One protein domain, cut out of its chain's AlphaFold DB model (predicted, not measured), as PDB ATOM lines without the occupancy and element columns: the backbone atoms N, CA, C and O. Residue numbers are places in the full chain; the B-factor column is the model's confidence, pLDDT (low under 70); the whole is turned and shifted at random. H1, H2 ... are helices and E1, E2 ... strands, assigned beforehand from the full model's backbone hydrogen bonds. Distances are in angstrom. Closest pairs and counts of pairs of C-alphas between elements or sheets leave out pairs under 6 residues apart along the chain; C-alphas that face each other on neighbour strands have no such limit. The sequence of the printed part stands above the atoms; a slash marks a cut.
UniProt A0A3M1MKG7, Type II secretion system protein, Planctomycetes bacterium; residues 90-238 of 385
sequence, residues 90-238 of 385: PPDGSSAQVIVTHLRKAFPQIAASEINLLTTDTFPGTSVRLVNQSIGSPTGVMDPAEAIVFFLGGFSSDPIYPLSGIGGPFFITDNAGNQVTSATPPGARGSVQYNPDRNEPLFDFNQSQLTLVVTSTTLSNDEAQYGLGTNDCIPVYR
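AT A GLANCE: This is residues 90 to 238 of the 385 residues of the protein "Type II secretion system protein" of Planctomycetes bacterium (UniProt A0A3M1MKG7). Little regular structure is here: long loops make most of a rounded mass, with two small hairpins, E1-E2 and E3-E4, on the side away from H1, and four short, scattered helices. The printed part has 149 residues, 42 in named elements, ordered H1 H2 H3 E1 E2 E3 E4 H4; the class is mixed, both sheets antiparallel. It is compact, radius of gyration of the C-alphas 14.2 A, spanning 36 by 33 by 30 A.

IN THESE COORDINATES: Find C-alpha 170 at (25.565, -8.780, 124.085); E1 runs 9.9 A to residue 173. E2 is residues 192 to 194, E3 212 to 214, E4 218 to 220. From C-alpha 96 at (38.482, -18.587, 131.201), H1 runs 15.1 A to residue 106. H2 is residues 112 to 117, H3 146 to 152, H4 222 to 226.

HOW THE PARTS SIT: In hairpin E1-E2, N 171 and O 193 are 3.0 A apart; in hairpin E3-E4, N 213 and O 219, 2.9 A. The closest C-alphas of E2 and E4, Gln 193 and Thr 218, are 5.6 A apart. H1 and H2 are close but not clearly touching, C-alphas of Val 100 and Ile 115 being closest at 7.0 A. H3 and H4 touch no helix. Every O i to N i+4 pair is within hydrogen-bond range in H1, H2, H3 and H4.

THE WHOLE: The farthest C-alphas, Gln 109 and Gln 225, are 37.4 A apart. The printed part has no cut; links H2 to H3, H3 to E1, E1 to E2 and E2 to E3 are long. pLDDT is under 70 in 62 residues, among them 117 to 141 and 213 to 233.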
ATOM      1  N   PRO A  90      44.200  -9.674 122.955       94.12
ATOM      2  CA  PRO A  90      42.965 -10.380 123.242       94.12
ATOM      3  C   PRO A  90      43.274 -11.848 123.596       94.12
ATOM      4  O   PRO A  90      44.139 -12.464 122.975       94.12
ATOM      5  N   PRO A  91      42.624 -12.414 124.620       90.00
ATOM      6  CA  PRO A  91      42.654 -13.849 124.893       90.00
ATOM      7  C   PRO A  91      42.059 -14.661 123.737       90.00
ATOM      8  O   PRO A  91      41.158 -14.192 123.051       90.00
ATOM      9  N   ASP A  92      42.506 -15.901 123.566       84.25
ATOM     10  CA  ASP A  92      42.080 -16.809 122.488       84.25
ATOM     11  C   ASP A  92      40.951 -17.781 122.868       84.25
ATOM     12  O   ASP A  92      40.698 -18.749 122.162       84.25
ATOM     13  N   GLY A  93      40.297 -17.586 124.014       78.25
ATOM     14  CA  GLY A  93      39.239 -18.498 124.469       78.25
ATOM     15  C   GLY A  93      39.738 -19.745 125.216       78.25
ATOM     16  O   GLY A  93      38.975 -20.368 125.952       78.25
ATOM     17  N   SER A  94      41.036 -20.066 125.148       73.38
ATOM     18  CA  SER A  94      41.626 -21.289 125.732       73.38
ATOM     19  C   SER A  94      41.524 -21.397 127.257       73.38
ATOM     20  O   SER A  94      41.567 -22.491 127.825       73.38
ATOM     21  N   SER A  95      41.427 -20.259 127.945       73.88
ATOM     22  CA  SER A  95      41.425 -20.188 129.399       73.88
ATOM     23  C   SER A  95      40.496 -19.091 129.888       73.88
ATOM     24  O   SER A  95      40.788 -17.897 129.785       73.88
ATOM     25  N   ALA A  96      39.405 -19.502 130.536       73.56
ATOM     26  CA  ALA A  96      38.482 -18.587 131.201       73.56
ATOM     27  C   ALA A  96      39.196 -17.697 132.232       73.56
ATOM     28  O   ALA A  96      38.871 -16.522 132.381       73.56
ATOM     29  N   GLN A  97      40.222 -18.223 132.911       76.88
ATOM     30  CA  GLN A  97      41.010 -17.433 133.855       76.88
ATOM     31  C   GLN A  97      41.781 -16.311 133.147       76.88
ATOM     32  O   GLN A  97      41.835 -15.197 133.675       76.88
ATOM     33  N   VAL A  98      42.354 -16.576 131.967       82.00
ATOM     34  CA  VAL A  98      43.037 -15.550 131.160       82.00
ATOM     35  C   VAL A  98      42.029 -14.496 130.701       82.00
ATOM     36  O   VAL A  98      42.289 -13.311 130.891       82.00
ATOM     37  N   ILE A  99      40.843 -14.903 130.236       83.50
ATOM     38  CA  ILE A  99      39.757 -13.986 129.843       83.50
ATOM     39  C   ILE A  99      39.329 -13.082 130.999       83.50
ATOM     40  O   ILE A  99      39.320 -11.861 130.868       83.50
ATOM     41  N   VAL A 100      39.004 -13.656 132.159       83.12
ATOM     42  CA  VAL A 100      38.553 -12.885 133.327       83.12
ATOM     43  C   VAL A 100      39.646 -11.933 133.808       83.12
ATOM     44  O   VAL A 100      39.361 -10.788 134.161       83.12
ATOM     45  N   THR A 101      40.902 -12.384 133.815       87.44
ATOM     46  CA  THR A 101      42.047 -11.543 134.194       87.44
ATOM     47  C   THR A 101      42.206 -10.380 133.218       87.44
ATOM     48  O   THR A 101      42.359  -9.236 133.646       87.44
ATOM     49  N   HIS A 102      42.099 -10.660 131.922       90.69
ATOM     50  CA  HIS A 102      42.169  -9.666 130.866       90.69
ATOM     51  C   HIS A 102      41.043  -8.627 130.973       90.69
ATOM     52  O   HIS A 102      41.316  -7.431 131.013       90.69
ATOM     53  N   LEU A 103      39.785  -9.058 131.118       90.25
ATOM     54  CA  LEU A 103      38.640  -8.150 131.232       90.25
ATOM     55  C   LEU A 103      38.705  -7.274 132.482       90.25
ATOM     56  O   LEU A 103      38.375  -6.097 132.415       90.25
ATOM     57  N   ARG A 104      39.183  -7.804 133.614       91.56
ATOM     58  CA  ARG A 104      39.403  -7.000 134.829       91.56
ATOM     59  C   ARG A 104      40.532  -5.981 134.669       91.56
ATOM     60  O   ARG A 104      40.473  -4.921 135.284       91.56
ATOM     61  N   LYS A 105      41.552  -6.293 133.863       93.50
ATOM     62  CA  LYS A 105      42.630  -5.355 133.516       93.50
ATOM     63  C   LYS A 105      42.121  -4.258 132.573       93.50
ATOM     64  O   LYS A 105      42.425  -3.092 132.798       93.50
ATOM     65  N   ALA A 106      41.334  -4.628 131.562       92.25
ATOM     66  CA  ALA A 106      40.748  -3.707 130.589       92.25
ATOM     67  C   ALA A 106      39.663  -2.801 131.205       92.25
ATOM     68  O   ALA A 106      39.613  -1.610 130.908       92.25
ATOM     69  N   PHE A 107      38.835  -3.349 132.099       93.50
ATOM     70  CA  PHE A 107      37.711  -2.670 132.743       93.50
ATOM     71  C   PHE A 107      37.778  -2.844 134.270       93.50
ATOM     72  O   PHE A 107      37.139  -3.737 134.830       93.50
ATOM     73  N   PRO A 108      38.514  -1.978 134.989       93.06
ATOM     74  CA  PRO A 108      38.695  -2.114 136.437       93.06
ATOM     75  C   PRO A 108      37.401  -2.019 137.261       93.06
ATOM     76  O   PRO A 108      37.361  -2.491 138.395       93.06
ATOM     77  N   GLN A 109      36.353  -1.395 136.710       91.69
ATOM     78  CA  GLN A 109      35.049  -1.206 137.360       91.69
ATOM     79  C   GLN A 109      33.989  -2.220 136.904       91.69
ATOM     80  O   GLN A 109      32.819  -2.064 137.254       91.69
ATOM     81  N   ILE A 110      34.382  -3.248 136.143       87.81
ATOM     82  CA  ILE A 110      33.451  -4.234 135.595       87.81
ATOM     83  C   ILE A 110      32.600  -4.875 136.696       87.81
ATOM     84  O   ILE A 110      33.109  -5.376 137.705       87.81
ATOM     85  N   ALA A 111      31.283  -4.876 136.499       85.25
ATOM     86  CA  ALA A 111      30.370  -5.500 137.438       85.25
ATOM     87  C   ALA A 111      30.582  -7.021 137.471       85.25
ATOM     88  O   ALA A 111      30.752  -7.675 136.443       85.25
ATOM     89  N   ALA A 112      30.474  -7.621 138.661       79.62
ATOM     90  CA  ALA A 112      30.532  -9.078 138.802       79.62
ATOM     91  C   ALA A 112      29.458  -9.783 137.954       79.62
ATOM     92  O   ALA A 112      29.690 -10.883 137.468       79.62
ATOM     93  N   SER A 113      28.310  -9.133 137.719       75.88
ATOM     94  CA  SER A 113      27.263  -9.653 136.838       75.88
ATOM     95  C   SER A 113      27.714  -9.817 135.386       75.88
ATOM     96  O   SER A 113      27.236 -10.733 134.740       75.88
ATOM     97  N   GLU A 114      28.629  -8.984 134.884       77.69
ATOM     98  CA  GLU A 114      29.151  -9.078 133.510       77.69
ATOM     99  C   GLU A 114      30.095 -10.266 133.366       77.69
ATOM    100  O   GLU A 114      29.981 -11.059 132.437       77.69
ATOM    101  N   ILE A 115      30.970 -10.454 134.354       77.06
ATOM    102  CA  ILE A 115      31.769 -11.676 134.458       77.06
ATOM    103  C   ILE A 115      30.847 -12.898 134.613       77.06
ATOM    104  O   ILE A 115      31.164 -13.970 134.117       77.06
ATOM    105  N   ASN A 116      29.680 -12.744 135.247       72.56
ATOM    106  CA  ASN A 116      28.690 -13.813 135.365       72.56
ATOM    107  C   ASN A 116      27.966 -14.153 134.058       72.56
ATOM    108  O   ASN A 116      27.672 -15.329 133.850       72.56
ATOM    109  N   LEU A 117      27.734 -13.179 133.167       69.69
ATOM    110  CA  LEU A 117      27.287 -13.451 131.788       69.69
ATOM    111  C   LEU A 117      28.311 -14.321 131.081       69.69
ATOM    112  O   LEU A 117      27.967 -15.290 130.415       69.69
ATOM    113  N   LEU A 118      29.578 -13.992 131.325       67.38
ATOM    114  CA  LEU A 118      30.693 -14.789 130.892       67.38
ATOM    115  C   LEU A 118      30.986 -15.973 131.817       67.38
ATOM    116  O   LEU A 118      32.129 -16.384 131.803       67.38
ATOM    117  N   THR A 119      30.074 -16.503 132.647       53.47
ATOM    118  CA  THR A 119      30.340 -17.700 133.487       53.47
ATOM    119  C   THR A 119      29.153 -18.597 133.826       53.47
ATOM    120  O   THR A 119      29.372 -19.736 134.253       53.47
ATOM    121  N   THR A 120      27.924 -18.153 133.578       49.22
ATOM    122  CA  THR A 120      26.677 -18.854 133.927       49.22
ATOM    123  C   THR A 120      25.900 -19.247 132.667       49.22
ATOM    124  O   THR A 120      26.018 -18.556 131.657       49.22
ATOM    125  N   ASP A 121      25.091 -20.312 132.760       47.56
ATOM    126  CA  ASP A 121      24.165 -20.867 131.749       47.56
ATOM    127  C   ASP A 121      23.096 -19.847 131.280       47.56
ATOM    128  O   ASP A 121      21.899 -20.005 131.518       47.56
ATOM    129  N   THR A 122      23.523 -18.739 130.681       45.16
ATOM    130  CA  THR A 122      22.672 -17.575 130.369       45.16
ATOM    131  C   THR A 122      22.284 -17.514 128.886       45.16
ATOM    132  O   THR A 122      21.587 -16.589 128.459       45.16
ATOM    133  N   PHE A 123      22.718 -18.498 128.094       49.00
ATOM    134  CA  PHE A 123      22.430 -18.604 126.666       49.00
ATOM    135  C   PHE A 123      21.223 -19.533 126.421       49.00
ATOM    136  O   PHE A 123      21.088 -20.570 127.077       49.00
ATOM    137  N   PRO A 124      20.290 -19.161 125.526       40.59
ATOM    138  CA  PRO A 124      19.055 -19.910 125.335       40.59
ATOM    139  C   PRO A 124      19.330 -21.305 124.767       40.59
ATOM    140  O   PRO A 124      19.862 -21.438 123.672       40.59
ATOM    141  N   GLY A 125      18.883 -22.341 125.483       42.44
ATOM    142  CA  GLY A 125      19.010 -23.737 125.050       42.44
ATOM    143  C   GLY A 125      20.305 -24.429 125.479       42.44
ATOM    144  O   GLY A 125      20.486 -25.597 125.137       42.44
ATOM    145  N   THR A 126      21.158 -23.762 126.263       40.44
ATOM    146  CA  THR A 126      22.479 -24.285 126.617       40.44
ATOM    147  C   THR A 126      22.796 -24.155 128.105       40.44
ATOM    148  O   THR A 126      22.725 -23.080 128.691       40.44
ATOM    149  N   SER A 127      23.213 -25.263 128.721       40.06
ATOM    150  CA  SER A 127      23.910 -25.274 130.013       40.06
ATOM    151  C   SER A 127      25.408 -25.041 129.786       40.06
ATOM    152  O   SER A 127      26.226 -25.940 130.004       40.06
ATOM    153  N   VAL A 128      25.753 -23.889 129.206       40.09
ATOM    154  CA  VAL A 128      27.142 -23.514 128.920       40.09
ATOM    155  C   VAL A 128      27.673 -22.662 130.069       40.09
ATOM    156  O   VAL A 128      27.324 -21.496 130.255       40.09
ATOM    157  N   ARG A 129      28.545 -23.299 130.852       41.56
ATOM    158  CA  ARG A 129      29.183 -22.767 132.053       41.56
ATOM    159  C   ARG A 129      30.594 -22.321 131.704       41.56
ATOM    160  O   ARG A 129      31.435 -23.147 131.344       41.56
ATOM    161  N   LEU A 130      30.899 -21.039 131.882       47.06
ATOM    162  CA  LEU A 130      32.220 -20.525 131.501       47.06
ATOM    163  C   LEU A 130      33.245 -20.593 132.645       47.06
ATOM    164  O   LEU A 130      34.433 -20.375 132.446       47.06
ATOM    165  N   VAL A 131      32.808 -20.982 133.845       37.59
ATOM    166  CA  VAL A 131      33.690 -21.440 134.929       37.59
ATOM    167  C   VAL A 131      33.160 -22.733 135.537       37.59
ATOM    168  O   VAL A 131      32.578 -22.754 136.620       37.59
ATOM    169  N   ASN A 132      33.335 -23.846 134.828       33.81
ATOM    170  CA  ASN A 132      33.764 -25.091 135.479       33.81
ATOM    171  C   ASN A 132      34.286 -26.110 134.472       33.81
ATOM    172  O   ASN A 132      33.850 -27.258 134.444       33.81
ATOM    173  N   GLN A 133      35.201 -25.686 133.611       40.75
ATOM    174  CA  GLN A 133      35.845 -26.628 132.719       40.75
ATOM    175  C   GLN A 133      37.197 -26.959 133.306       40.75
ATOM    176  O   GLN A 133      38.112 -26.139 133.358       40.75
ATOM    177  N   SER A 134      37.289 -28.187 133.802       35.62
ATOM    178  CA  SER A 134      38.562 -28.877 133.835       35.62
ATOM    179  C   SER A 134      39.208 -28.719 132.463       35.62
ATOM    180  O   SER A 134      38.608 -29.064 131.443       35.62
ATOM    181  N   ILE A 135      40.413 -28.162 132.472       37.66
ATOM    182  CA  ILE A 135      41.346 -28.090 131.354       37.66
ATOM    183  C   ILE A 135      41.260 -29.412 130.559       37.66
ATOM    184  O   ILE A 135      41.580 -30.464 131.113       37.66
ATOM    185  N   GLY A 136      40.771 -29.376 129.309       37.00
ATOM    186  CA  GLY A 136      40.545 -30.581 128.486       37.00
ATOM    187  C   GLY A 136      39.099 -30.930 128.098       37.00
ATOM    188  O   GLY A 136      38.900 -31.991 127.512       37.00
ATOM    189  N   SER A 137      38.100 -30.087 128.384       39.56
ATOM    190  CA  SER A 137      36.761 -30.211 127.783       39.56
ATOM    191  C   SER A 137      36.664 -29.297 126.550       39.56
ATOM    192  O   SER A 137      36.949 -28.109 126.690       39.56
ATOM    193  N   PRO A 138      36.278 -29.796 125.358       41.50
ATOM    194  CA  PRO A 138      36.061 -28.977 124.156       41.50
ATOM    195  C   PRO A 138      34.818 -28.082 124.263       41.50
ATOM    196  O   PRO A 138      34.544 -27.309 123.362       41.50
ATOM    197  N   THR A 139      34.072 -28.161 125.365       41.50
ATOM    198  CA  THR A 139      32.841 -27.400 125.622       41.50
ATOM    199  C   THR A 139      33.097 -25.934 125.983       41.50
ATOM    200  O   THR A 139      32.365 -25.388 126.803       41.50
ATOM    201  N   GLY A 140      34.183 -25.342 125.476       48.09
ATOM    202  CA  GLY A 140      34.696 -24.025 125.844       48.09
ATOM    203  C   GLY A 140      33.682 -22.892 125.680       48.09
ATOM    204  O   GLY A 140      32.654 -23.011 125.042       48.09
ATOM    205  N   VAL A 141      33.989 -21.780 126.332       50.91
ATOM    206  CA  VAL A 141      33.223 -20.519 126.360       50.91
ATOM    207  C   VAL A 141      33.167 -19.815 125.016       50.91
ATOM    208  O   VAL A 141      32.319 -18.958 124.780       50.91
ATOM    209  N   MET A 142      34.234 -20.071 124.279       71.06
ATOM    210  CA  MET A 142      34.716 -19.362 123.129       71.06
ATOM    211  C   MET A 142      35.897 -20.178 122.628       71.06
ATOM    212  O   MET A 142      36.802 -20.508 123.406       71.06
ATOM    213  N   ASP A 143      35.890 -20.507 121.361       74.31
ATOM    214  CA  ASP A 143      36.980 -21.131 120.663       74.31
ATOM    215  C   ASP A 143      37.942 -20.059 120.086       74.31
ATOM    216  O   ASP A 143      37.630 -18.859 120.026       74.31
ATOM    217  N   PRO A 144      39.151 -20.467 119.668       80.81
ATOM    218  CA  PRO A 144      40.113 -19.619 118.961       80.81
ATOM    219  C   PRO A 144      39.579 -18.824 117.764       80.81
ATOM    220  O   PRO A 144      40.155 -17.793 117.417       80.81
ATOM    221  N   ALA A 145      38.531 -19.289 117.088       84.31
ATOM    222  CA  ALA A 145      37.949 -18.618 115.930       84.31
ATOM    223  C   ALA A 145      36.863 -17.598 116.310       84.31
ATOM    224  O   ALA A 145      36.702 -16.577 115.637       84.31
ATOM    225  N   GLU A 146      36.150 -17.824 117.407       84.44
ATOM    226  CA  GLU A 146      35.162 -16.910 117.982       84.44
ATOM    227  C   GLU A 146      35.831 -15.743 118.717       84.44
ATOM    228  O   GLU A 146      35.317 -14.618 118.728       84.44
ATOM    229  N   ALA A 147      37.011 -15.982 119.300       87.38
ATOM    230  CA  ALA A 147      37.751 -15.002 120.090       87.38
ATOM    231  C   ALA A 147      37.955 -13.670 119.361       87.38
ATOM    232  O   ALA A 147      37.694 -12.597 119.916       87.38
ATOM    233  N   ILE A 148      38.348 -13.713 118.089       90.88
ATOM    234  CA  ILE A 148      38.539 -12.494 117.295       90.88
ATOM    235  C   ILE A 148      37.236 -11.725 117.099       90.88
ATOM    236  O   ILE A 148      37.235 -10.498 117.178       90.88
ATOM    237  N   VAL A 149      36.114 -12.412 116.902       90.44
ATOM    238  CA  VAL A 149      34.818 -11.761 116.691       90.44
ATOM    239  C   VAL A 149      34.330 -11.116 117.977       90.44
ATOM    240  O   VAL A 149      33.829  -9.985 117.987       90.44
ATOM    241  N   PHE A 150      34.524 -11.801 119.097       89.75
ATOM    242  CA  PHE A 150      34.182 -11.264 120.398       89.75
ATOM    243  C   PHE A 150      35.014 -10.029 120.751       89.75
ATOM    244  O   PHE A 150      34.440  -8.970 121.005       89.75
ATOM    245  N   PHE A 151      36.345 -10.123 120.724       92.19
ATOM    246  CA  PHE A 151      37.218  -9.042 121.187       92.19
ATOM    247  C   PHE A 151      37.339  -7.888 120.183       92.19
ATOM    248  O   PHE A 151      37.302  -6.721 120.582       92.19
ATOM    249  N   LEU A 152      37.445  -8.168 118.879       93.50
ATOM    250  CA  LEU A 152      37.629  -7.117 117.868       93.50
ATOM    251  C   LEU A 152      36.325  -6.415 117.490       93.50
ATOM    252  O   LEU A 152      36.365  -5.281 117.015       93.50
ATOM    253  N   GLY A 153      35.166  -7.024 117.759       90.06
ATOM    254  CA  GLY A 153      33.886  -6.336 117.600       90.06
ATOM    255  C   GLY A 153      33.697  -5.199 118.618       90.06
ATOM    256  O   GLY A 153      32.799  -4.379 118.467       90.06
ATOM    257  N   GLY A 154      34.559  -5.101 119.634       89.56
ATOM    258  CA  GLY A 154      34.539  -4.011 120.601       89.56
ATOM    259  C   GLY A 154      33.509  -4.196 121.716       89.56
ATOM    260  O   GLY A 154      32.716  -5.142 121.729       89.56
ATOM    261  N   PHE A 155      33.569  -3.270 122.671       91.00
ATOM    262  CA  PHE A 155      32.812  -3.278 123.921       91.00
ATOM    263  C   PHE A 155      31.956  -2.019 124.058       91.00
ATOM    264  O   PHE A 155      32.167  -1.031 123.352       91.00
ATOM    265  N   SER A 156      31.012  -2.048 124.999       89.69
ATOM    266  CA  SER A 156      30.231  -0.866 125.358       89.69
ATOM    267  C   SER A 156      31.135   0.240 125.913       89.69
ATOM    268  O   SER A 156      32.181  -0.022 126.509       89.69
ATOM    269  N   SER A 157      30.703   1.491 125.752       87.94
ATOM    270  CA  SER A 157      31.340   2.653 126.376       87.94
ATOM    271  C   SER A 157      31.098   2.731 127.889       87.94
ATOM    272  O   SER A 157      31.743   3.534 128.565       87.94
ATOM    273  N   ASP A 158      30.194   1.907 128.432       87.94
ATOM    274  CA  ASP A 158      29.956   1.795 129.869       87.94
ATOM    275  C   ASP A 158      31.062   0.953 130.545       87.94
ATOM    276  O   ASP A 158      31.161  -0.252 130.293       87.94
ATOM    277  N   PRO A 159      31.887   1.542 131.433       87.06
ATOM    278  CA  PRO A 159      32.978   0.824 132.092       87.06
ATOM    279  C   PRO A 159      32.505  -0.190 133.146       87.06
ATOM    280  O   PRO A 159      33.289  -1.052 133.549       87.06
ATOM    281  N   ILE A 160      31.257  -0.087 133.618       88.44
ATOM    282  CA  ILE A 160      30.653  -1.014 134.584       88.44
ATOM    283  C   ILE A 160      30.016  -2.196 133.844       88.44
ATOM    284  O   ILE A 160      30.120  -3.334 134.311       88.44
ATOM    285  N   TYR A 161      29.405  -1.931 132.683       86.94
ATOM    286  CA  TYR A 161      28.715  -2.918 131.844       86.94
ATOM    287  C   TYR A 161      29.303  -3.017 130.422       86.94
ATOM    288  O   TYR A 161      28.599  -2.749 129.446       86.94
ATOM    289  N   PRO A 162      30.578  -3.413 130.256       88.81
ATOM    290  CA  PRO A 162      31.225  -3.444 128.946       88.81
ATOM    291  C   PRO A 162      30.639  -4.487 127.982       88.81
ATOM    292  O   PRO A 162      30.799  -4.337 126.769       88.81
ATOM    293  N   LEU A 163      29.976  -5.536 128.482       87.00
ATOM    294  CA  LEU A 163      29.459  -6.640 127.673       87.00
ATOM    295  C   LEU A 163      27.982  -6.463 127.318       87.00
ATOM    296  O   LEU A 163      27.615  -6.626 126.159       87.00
ATOM    297  N   SER A 164      27.149  -6.131 128.308       82.69
ATOM    298  CA  SER A 164      25.694  -5.984 128.142       82.69
ATOM    299  C   SER A 164      25.200  -4.539 128.031       82.69
ATOM    300  O   SER A 164      24.011  -4.301 127.801       82.69
ATOM    301  N   GLY A 165      26.093  -3.566 128.228       81.31
ATOM    302  CA  GLY A 165      25.798  -2.152 128.035       81.31
ATOM    303  C   GLY A 165      25.466  -1.830 126.579       81.31
ATOM    304  O   GLY A 165      25.689  -2.621 125.662       81.31
ATOM    305  N   ILE A 166      24.929  -0.633 126.348       82.06
ATOM    306  CA  ILE A 166      24.529  -0.206 125.004       82.06
ATOM    307  C   ILE A 166      25.716  -0.281 124.030       82.06
ATOM    308  O   ILE A 166      26.806   0.221 124.317       82.06
ATOM    309  N   GLY A 167      25.517  -0.944 122.891       81.50
ATOM    310  CA  GLY A 167      26.566  -1.158 121.891       81.50
ATOM    311  C   GLY A 167      27.672  -2.137 122.300       81.50
ATOM    312  O   GLY A 167      28.677  -2.204 121.596       81.50
ATOM    313  N   GLY A 168      27.509  -2.865 123.410       86.81
ATOM    314  CA  GLY A 168      28.368  -3.983 123.791       86.81
ATOM    315  C   GLY A 168      28.110  -5.249 122.961       86.81
ATOM    316  O   GLY A 168      27.189  -5.270 122.140       86.81
ATOM    317  N   PRO A 169      28.922  -6.305 123.153       85.31
ATOM    318  CA  PRO A 169      28.820  -7.581 122.441       85.31
ATOM    319  C   PRO A 169      27.508  -8.333 122.661       85.31
ATOM    320  O   PRO A 169      27.149  -9.159 121.824       85.31
ATOM    321  N   PHE A 170      26.787  -8.065 123.749       82.56
ATOM    322  CA  PHE A 170      25.565  -8.780 124.085       82.56
ATOM    323  C   PHE A 170      24.397  -7.842 124.355       82.56
ATOM    324  O   PHE A 170      24.558  -6.746 124.889       82.56
ATOM    325  N   PHE A 171      23.193  -8.331 124.081       77.94
ATOM    326  CA  PHE A 171      21.976  -7.780 124.655       77.94
ATOM    327  C   PHE A 171      21.224  -8.845 125.445       77.94
ATOM    328  O   PHE A 171      21.249 -10.033 125.127       77.94
ATOM    329  N   ILE A 172      20.565  -8.407 126.512       73.25
ATOM    330  CA  ILE A 172      19.773  -9.270 127.387       73.25
ATOM    331  C   ILE A 172      18.320  -9.143 126.942       73.25
ATOM    332  O   ILE A 172      17.867  -8.033 126.670       73.25
ATOM    333  N   THR A 173      17.573 -10.241 126.883       71.69
ATOM    334  CA  THR A 173      16.117 -10.210 126.686       71.69
ATOM    335  C   THR A 173      15.375 -10.606 127.958       71.69
ATOM    336  O   THR A 173      15.953 -11.232 128.837       71.69
ATOM    337  N   ASP A 174      14.100 -10.245 128.096       69.12
ATOM    338  CA  ASP A 174      13.195 -10.848 129.079       69.12
ATOM    339  C   ASP A 174      12.720 -12.239 128.606       69.12
ATOM    340  O   ASP A 174      13.068 -12.710 127.517       69.12
ATOM    341  N   ASN A 175      11.902 -12.907 129.424       68.38
ATOM    342  CA  ASN A 175      11.296 -14.202 129.084       68.38
ATOM    343  C   ASN A 175      10.280 -14.127 127.925       68.38
ATOM    344  O   ASN A 175       9.839 -15.164 127.436       68.38
ATOM    345  N   ALA A 176       9.890 -12.922 127.503       66.38
ATOM    346  CA  ALA A 176       9.027 -12.673 126.353       66.38
ATOM    347  C   ALA A 176       9.826 -12.294 125.086       66.38
ATOM    348  O   ALA A 176       9.221 -12.056 124.043       66.38
ATOM    349  N   GLY A 177      11.165 -12.269 125.158       66.00
ATOM    350  CA  GLY A 177      12.058 -11.946 124.043       66.00
ATOM    351  C   GLY A 177      12.294 -10.449 123.813       66.00
ATOM    352  O   GLY A 177      12.955 -10.092 122.842       66.00
ATOM    353  N   ASN A 178      11.804  -9.560 124.683       71.62
ATOM    354  CA  ASN A 178      12.046  -8.119 124.561       71.62
ATOM    355  C   ASN A 178      13.411  -7.752 125.140       71.62
ATOM    356  O   ASN A 178      13.761  -8.227 126.217       71.62
ATOM    357  N   GLN A 179      14.158  -6.867 124.481       72.00
ATOM    358  CA  GLN A 179      15.439  -6.383 124.995       72.00
ATOM    359  C   GLN A 179      15.255  -5.664 126.342       72.00
ATOM    360  O   GLN A 179      14.445  -4.745 126.477       72.00
ATOM    361  N   VAL A 180      16.034  -6.070 127.338       67.38
ATOM    362  CA  VAL A 180      16.083  -5.484 128.676       67.38
ATOM    363  C   VAL A 180      17.496  -5.015 128.997       67.38
ATOM    364  O   VAL A 180      18.479  -5.474 128.424       67.38
ATOM    365  N   THR A 181      17.604  -4.069 129.925       66.25
ATOM    366  CA  THR A 181      18.893  -3.469 130.287       66.25
ATOM    367  C   THR A 181      19.591  -4.241 131.404       66.25
ATOM    368  O   THR A 181      18.967  -4.975 132.176       66.25
ATOM    369  N   SER A 182      20.891  -4.000 131.558       56.59
ATOM    370  CA  SER A 182      21.703  -4.489 132.676       56.59
ATOM    371  C   SER A 182      21.251  -3.974 134.056       56.59
ATOM    372  O   SER A 182      21.688  -4.513 135.074       56.59
ATOM    373  N   ALA A 183      20.342  -2.991 134.112       55.00
ATOM    374  CA  ALA A 183      19.692  -2.508 135.333       55.00
ATOM    375  C   ALA A 183      18.461  -3.342 135.745       55.00
ATOM    376  O   ALA A 183      18.005  -3.250 136.886       55.00
ATOM    377  N   THR A 184      17.923  -4.179 134.850       58.59
ATOM    378  CA  THR A 184      16.792  -5.066 135.156       58.59
ATOM    379  C   THR A 184      17.208  -6.096 136.215       58.59
ATOM    380  O   THR A 184      18.282  -6.695 136.079       58.59
ATOM    381  N   PRO A 185      16.407  -6.343 137.272       57.62
ATOM    382  CA  PRO A 185      16.750  -7.304 138.317       57.62
ATOM    383  C   PRO A 185      17.071  -8.695 137.744       57.62
ATOM    384  O   PRO A 185      16.382  -9.126 136.819       57.62
ATOM    385  N   PRO A 186      18.060  -9.431 138.292       54.47
ATOM    386  CA  PRO A 186      18.480 -10.729 137.754       54.47
ATOM    387  C   PRO A 186      17.343 -11.740 137.535       54.47
ATOM    388  O   PRO A 186      17.366 -12.462 136.550       54.47
ATOM    389  N   GLY A 187      16.313 -11.750 138.394       54.62
ATOM    390  CA  GLY A 187      15.158 -12.656 138.274       54.62
ATOM    391  C   GLY A 187      14.148 -12.313 137.167       54.62
ATOM    392  O   GLY A 187      13.208 -13.072 136.959       54.62
ATOM    393  N   ALA A 188      14.319 -11.180 136.480       51.91
ATOM    394  CA  ALA A 188      13.485 -10.742 135.356       51.91
ATOM    395  C   ALA A 188      14.239 -10.762 134.010       51.91
ATOM    396  O   ALA A 188      13.704 -10.311 132.998       51.91
ATOM    397  N   ARG A 189      15.479 -11.268 133.996       62.25
ATOM    398  CA  ARG A 189      16.280 -11.472 132.783       62.25
ATOM    399  C   ARG A 189      15.978 -12.861 132.219       62.25
ATOM    400  O   ARG A 189      15.943 -13.830 132.970       62.25
ATOM    401  N   GLY A 190      15.730 -12.922 130.919       62.31
ATOM    402  CA  GLY A 190      15.672 -14.136 130.113       62.31
ATOM    403  C   GLY A 190      17.038 -14.412 129.485       62.31
ATOM    404  O   GLY A 190      18.039 -14.511 130.190       62.31
ATOM    405  N   SER A 191      17.083 -14.524 128.161       66.44
ATOM    406  CA  SER A 191      18.245 -15.018 127.414       66.44
ATOM    407  C   SER A 191      19.225 -13.921 126.991       66.44
ATOM    408  O   SER A 191      18.826 -12.801 126.674       66.44
ATOM    409  N   VAL A 192      20.514 -14.253 126.927       72.06
ATOM    410  CA  VAL A 192      21.546 -13.401 126.315       72.06
ATOM    411  C   VAL A 192      21.649 -13.711 124.823       72.06
ATOM    412  O   VAL A 192      21.603 -14.876 124.427       72.06
ATOM    413  N   GLN A 193      21.782 -12.676 123.998       76.19
ATOM    414  CA  GLN A 193      21.959 -12.799 122.553       76.19
ATOM    415  C   GLN A 193      23.145 -11.966 122.072       76.19
ATOM    416  O   GLN A 193      23.494 -10.948 122.679       76.19
ATOM    417  N   TYR A 194      23.730 -12.390 120.956       80.56
ATOM    418  CA  TYR A 194      24.827 -11.681 120.312       80.56
ATOM    419  C   TYR A 194      24.353 -10.404 119.631       80.56
ATOM    420  O   TYR A 194      23.381 -10.418 118.876       80.56
ATOM    421  N   ASN A 195      25.070  -9.309 119.872       83.00
ATOM    422  CA  ASN A 195      24.843  -8.036 119.216       83.00
ATOM    423  C   ASN A 195      25.765  -7.883 117.986       83.00
ATOM    424  O   ASN A 195      26.971  -7.661 118.161       83.00
ATOM    425  N   PRO A 196      25.231  -7.960 116.751       79.81
ATOM    426  CA  PRO A 196      26.011  -7.680 115.549       79.81
ATOM    427  C   PRO A 196      26.290  -6.182 115.354       79.81
ATOM    428  O   PRO A 196      27.288  -5.840 114.727       79.81
ATOM    429  N   ASP A 197      25.463  -5.300 115.922       82.31
ATOM    430  CA  ASP A 197      25.552  -3.850 115.746       82.31
ATOM    431  C   ASP A 197      26.186  -3.205 116.987       82.31
ATOM    432  O   ASP A 197      25.520  -2.755 117.928       82.31
ATOM    433  N   ARG A 198      27.520  -3.198 117.013       84.56
ATOM    434  CA  ARG A 198      28.319  -2.663 118.124       84.56
ATOM    435  C   ARG A 198      28.726  -1.211 117.858       84.56
ATOM    436  O   ARG A 198      28.938  -0.821 116.714       84.56
ATOM    437  N   ASN A 199      28.844  -0.399 118.912       73.38
ATOM    438  CA  ASN A 199      29.062   1.052 118.763       73.38
ATOM    439  C   ASN A 199      30.513   1.427 118.411       73.38
ATOM    440  O   ASN A 199      30.735   2.457 117.776       73.38
ATOM    441  N   GLU A 200      31.497   0.624 118.828       80.50
ATOM    442  CA  GLU A 200      32.927   0.902 118.615       80.50
ATOM    443  C   GLU A 200      33.729  -0.359 118.229       80.50
ATOM    444  O   GLU A 200      34.646  -0.756 118.963       80.50
ATOM    445  N   PRO A 201      33.414  -1.012 117.095       88.44
ATOM    446  CA  PRO A 201      34.202  -2.139 116.630       88.44
ATOM    447  C   PRO A 201      35.610  -1.697 116.220       88.44
ATOM    448  O   PRO A 201      35.802  -0.689 115.539       88.44
ATOM    449  N   LEU A 202      36.614  -2.471 116.633       91.12
ATOM    450  CA  LEU A 202      37.997  -2.324 116.168       91.12
ATOM    451  C   LEU A 202      38.180  -2.941 114.777       91.12
ATOM    452  O   LEU A 202      39.050  -2.507 114.019       91.12
ATOM    453  N   PHE A 203      37.336  -3.921 114.450       92.12
ATOM    454  CA  PHE A 203      37.193  -4.512 113.131       92.12
ATOM    455  C   PHE A 203      35.711  -4.609 112.759       92.12
ATOM    456  O   PHE A 203      34.907  -5.140 113.526       92.12
ATOM    457  N   ASP A 204      35.359  -4.091 111.583       89.62
ATOM    458  CA  ASP A 204      33.992  -4.142 111.069       89.62
ATOM    459  C   ASP A 204      33.741  -5.491 110.386       89.62
ATOM    460  O   ASP A 204      34.171  -5.737 109.255       89.62
ATOM    461  N   PHE A 205      33.082  -6.395 111.111       89.31
ATOM    462  CA  PHE A 205      32.743  -7.714 110.601       89.31
ATOM    463  C   PHE A 205      31.525  -7.635 109.690       89.31
ATOM    464  O   PHE A 205      30.406  -7.347 110.116       89.31
ATOM    465  N   ASN A 206      31.719  -7.995 108.427       88.56
ATOM    466  CA  ASN A 206      30.610  -8.173 107.508       88.56
ATOM    467  C   ASN A 206      29.679  -9.286 108.018       88.56
ATOM    468  O   ASN A 206      30.059 -10.456 108.057       88.56
ATOM    469  N   GLN A 207      28.434  -8.933 108.344       84.12
ATOM    470  CA  GLN A 207      27.446  -9.860 108.910       84.12
ATOM    471  C   GLN A 207      27.202 -11.099 108.029       84.12
ATOM    472  O   GLN A 207      26.901 -12.169 108.547       84.12
ATOM    473  N   SER A 208      27.388 -10.995 106.705       85.88
ATOM    474  CA  SER A 208      27.249 -12.139 105.781       85.88
ATOM    475  C   SER A 208      28.376 -13.176 105.875       85.88
ATOM    476  O   SER A 208      28.253 -14.265 105.320       85.88
ATOM    477  N   GLN A 209      29.477 -12.834 106.545       88.00
ATOM    478  CA  GLN A 209      30.643 -13.692 106.767       88.00
ATOM    479  C   GLN A 209      30.676 -14.297 108.179       88.00
ATOM    480  O   GLN A 209      31.543 -15.122 108.466       88.00
ATOM    481  N   LEU A 210      29.730 -13.917 109.041       87.81
ATOM    482  CA  LEU A 210      29.553 -14.493 110.371       87.81
ATOM    483  C   LEU A 210      28.648 -15.735 110.309       87.81
ATOM    484  O   LEU A 210      27.765 -15.837 109.456       87.81
ATOM    485  N   THR A 211      28.838 -16.690 111.217       82.94
ATOM    486  CA  THR A 211      27.958 -17.864 111.436       82.94
ATOM    487  C   THR A 211      26.643 -17.515 112.140       82.94
ATOM    488  O   THR A 211      26.118 -18.283 112.931       82.94
ATOM    489  N   LEU A 212      26.056 -16.355 111.836       77.56
ATOM    490  CA  LEU A 212      24.823 -15.909 112.480       77.56
ATOM    491  C   LEU A 212      23.577 -16.491 111.816       77.56
ATOM    492  O   LEU A 212      23.381 -16.393 110.602       77.56
ATOM    493  N   VAL A 213      22.668 -17.002 112.644       69.56
ATOM    494  CA  VAL A 213      21.312 -17.376 112.242       69.56
ATOM    495  C   VAL A 213      20.321 -16.472 112.967       69.56
ATOM    496  O   VAL A 213      20.073 -16.598 114.165       69.56
ATOM    497  N   VAL A 214      19.734 -15.540 112.215       62.56
ATOM    498  CA  VAL A 214      18.729 -14.605 112.733       62.56
ATOM    499  C   VAL A 214      17.366 -15.302 112.742       62.56
ATOM    500  O   VAL A 214      16.696 -15.408 111.714       62.56
ATOM    501  N   THR A 215      16.960 -15.800 113.909       61.62
ATOM    502  CA  THR A 215      15.586 -16.273 114.178       61.62
ATOM    503  C   THR A 215      14.943 -15.381 115.250       61.62
ATOM    504  O   THR A 215      15.267 -14.200 115.325       61.62
ATOM    505  N   SER A 216      14.041 -15.890 116.102       53.66
ATOM    506  CA  SER A 216      13.565 -15.154 117.290       53.66
ATOM    507  C   SER A 216      14.677 -14.868 118.312       53.66
ATOM    508  O   SER A 216      14.485 -14.071 119.227       53.66
ATOM    509  N   THR A 217      15.827 -15.532 118.164       55.59
ATOM    510  CA  THR A 217      17.067 -15.304 118.909       55.59
ATOM    511  C   THR A 217      18.239 -15.233 117.929       55.59
ATOM    512  O   THR A 217      18.295 -16.030 116.989       55.59
ATOM    513  N   THR A 218      19.177 -14.310 118.145       58.84
ATOM    514  CA  THR A 218      20.437 -14.241 117.387       58.84
ATOM    515  C   THR A 218      21.418 -15.246 117.983       58.84
ATOM    516  O   THR A 218      22.020 -14.984 119.024       58.84
ATOM    517  N   LEU A 219      21.501 -16.417 117.351       64.81
ATOM    518  CA  LEU A 219      22.395 -17.513 117.727       64.81
ATOM    519  C   LEU A 219      23.436 -17.749 116.636       64.81
ATOM    520  O   LEU A 219      23.222 -17.373 115.477       64.81
ATOM    521  N   SER A 220      24.527 -18.406 117.022       68.25
ATOM    522  CA  SER A 220      25.491 -18.936 116.072       68.25
ATOM    523  C   SER A 220      25.102 -20.349 115.630       68.25
ATOM    524  O   SER A 220      24.373 -21.059 116.329       68.25
ATOM    525  N   ASN A 221      25.514 -20.748 114.428       64.88
ATOM    526  CA  ASN A 221      25.302 -22.095 113.898       64.88
ATOM    527  C   ASN A 221      26.588 -22.843 113.536       64.88
ATOM    528  O   ASN A 221      26.487 -23.948 113.000       64.88
ATOM    529  N   ASP A 222      27.756 -22.266 113.809       62.47
ATOM    530  CA  ASP A 222      29.056 -22.947 113.718       62.47
ATOM    531  C   ASP A 222      29.035 -24.277 114.447       62.47
ATOM    532  O   ASP A 222      29.400 -25.286 113.858       62.47
ATOM    533  N   GLU A 223      28.529 -24.313 115.673       68.69
ATOM    534  CA  GLU A 223      28.512 -25.528 116.485       68.69
ATOM    535  C   GLU A 223      27.810 -26.704 115.785       68.69
ATOM    536  O   GLU A 223      28.325 -27.828 115.724       68.69
ATOM    537  N   ALA A 224      26.661 -26.427 115.158       61.97
ATOM    538  CA  ALA A 224      25.900 -27.399 114.377       61.97
ATOM    539  C   ALA A 224      26.516 -27.674 112.991       61.97
ATOM    540  O   ALA A 224      26.405 -28.791 112.484       61.97
ATOM    541  N   GLN A 225      27.143 -26.671 112.369       62.81
ATOM    542  CA  GLN A 225      27.764 -26.779 111.045       62.81
ATOM    543  C   GLN A 225      29.112 -27.523 111.103       62.81
ATOM    544  O   GLN A 225      29.478 -28.206 110.146       62.81
ATOM    545  N   TYR A 226      29.831 -27.417 112.219       66.88
ATOM    546  CA  TYR A 226      31.207 -27.889 112.394       66.88
ATOM    547  C   TYR A 226      31.330 -29.049 113.389       66.88
ATOM    548  O   TYR A 226      32.399 -29.654 113.495       66.88
ATOM    549  N   GLY A 227      30.228 -29.425 114.051       56.25
ATOM    550  CA  GLY A 227      30.150 -30.592 114.932       56.25
ATOM    551  C   GLY A 227      30.873 -30.397 116.265       56.25
ATOM    552  O   GLY A 227      31.431 -31.360 116.795       56.25
ATOM    553  N   LEU A 228      30.893 -29.162 116.771       56.56
ATOM    554  CA  LEU A 228      31.687 -28.738 117.928       56.56
ATOM    555  C   LEU A 228      30.987 -28.936 119.287       56.56
ATOM    556  O   LEU A 228      31.662 -29.007 120.313       56.56
ATOM    557  N   GLY A 229      29.678 -29.209 119.303       56.53
ATOM    558  CA  GLY A 229      28.960 -29.531 120.534       56.53
ATOM    559  C   GLY A 229      27.689 -28.714 120.725       56.53
ATOM    560  O   GLY A 229      26.729 -28.864 119.970       56.53
ATOM    561  N   THR A 230      27.620 -27.980 121.835       52.50
ATOM    562  CA  THR A 230      26.406 -27.308 122.306       52.50
ATOM    563  C   THR A 230      26.358 -25.857 121.843       52.50
ATOM    564  O   THR A 230      27.185 -25.078 122.294       52.50
ATOM    565  N   ASN A 231      25.341 -25.503 121.050       57.19
ATOM    566  CA  ASN A 231      25.104 -24.156 120.518       57.19
ATOM    567  C   ASN A 231      25.374 -23.028 121.531       57.19
ATOM    568  O   ASN A 231      24.684 -22.933 122.553       57.19
ATOM    569  N   ASP A 232      26.285 -22.124 121.203       64.69
ATOM    570  CA  ASP A 232      26.422 -20.828 121.858       64.69
ATOM    571  C   ASP A 232      25.845 -19.702 120.969       64.69
ATOM    572  O   ASP A 232      25.079 -19.925 120.022       64.69
ATOM    573  N   CYS A 233      26.120 -18.456 121.348       69.75
ATOM    574  CA  CYS A 233      25.667 -17.288 120.601       69.75
ATOM    575  C   CYS A 233      26.794 -16.553 119.871       69.75
ATOM    576  O   CYS A 233      26.498 -15.570 119.196       69.75
ATOM    577  N   ILE A 234      28.054 -16.965 120.017       78.44
ATOM    578  CA  ILE A 234      29.193 -16.212 119.503       78.44
ATOM    579  C   ILE A 234      29.522 -16.759 118.111       78.44
ATOM    580  O   ILE A 234      29.685 -17.949 117.933       78.44
ATOM    581  N   PRO A 235      29.545 -15.922 117.066       83.56
ATOM    582  CA  PRO A 235      29.855 -16.414 115.736       83.56
ATOM    583  C   PRO A 235      31.355 -16.405 115.461       83.56
ATOM    584  O   PRO A 235      32.075 -15.501 115.890       83.56
ATOM    585  N   VAL A 236      31.798 -17.322 114.608       87.00
ATOM    586  CA  VAL A 236      33.097 -17.255 113.935       87.00
ATOM    587  C   VAL A 236      33.053 -16.382 112.679       87.00
ATOM    588  O   VAL A 236      32.020 -16.223 112.016       87.00
ATOM    589  N   TYR A 237      34.214 -15.838 112.306       91.56
ATOM    590  CA  TYR A 237      34.392 -15.057 111.083       91.56
ATOM    591  C   TYR A 237      35.071 -15.866 109.980       91.56
ATOM    592  O   TYR A 237      36.132 -16.457 110.189       91.56
ATOM    593  N   ARG A 238      34.472 -15.854 108.783       89.38
ATOM    594  CA  ARG A 238      34.943 -16.608 107.615       89.38
ATOM    595  C   ARG A 238      35.414 -15.700 106.477       89.38
ATOM    596  O   ARG A 238      34.772 -14.680 106.205       89.38
TER     597      ARG A 238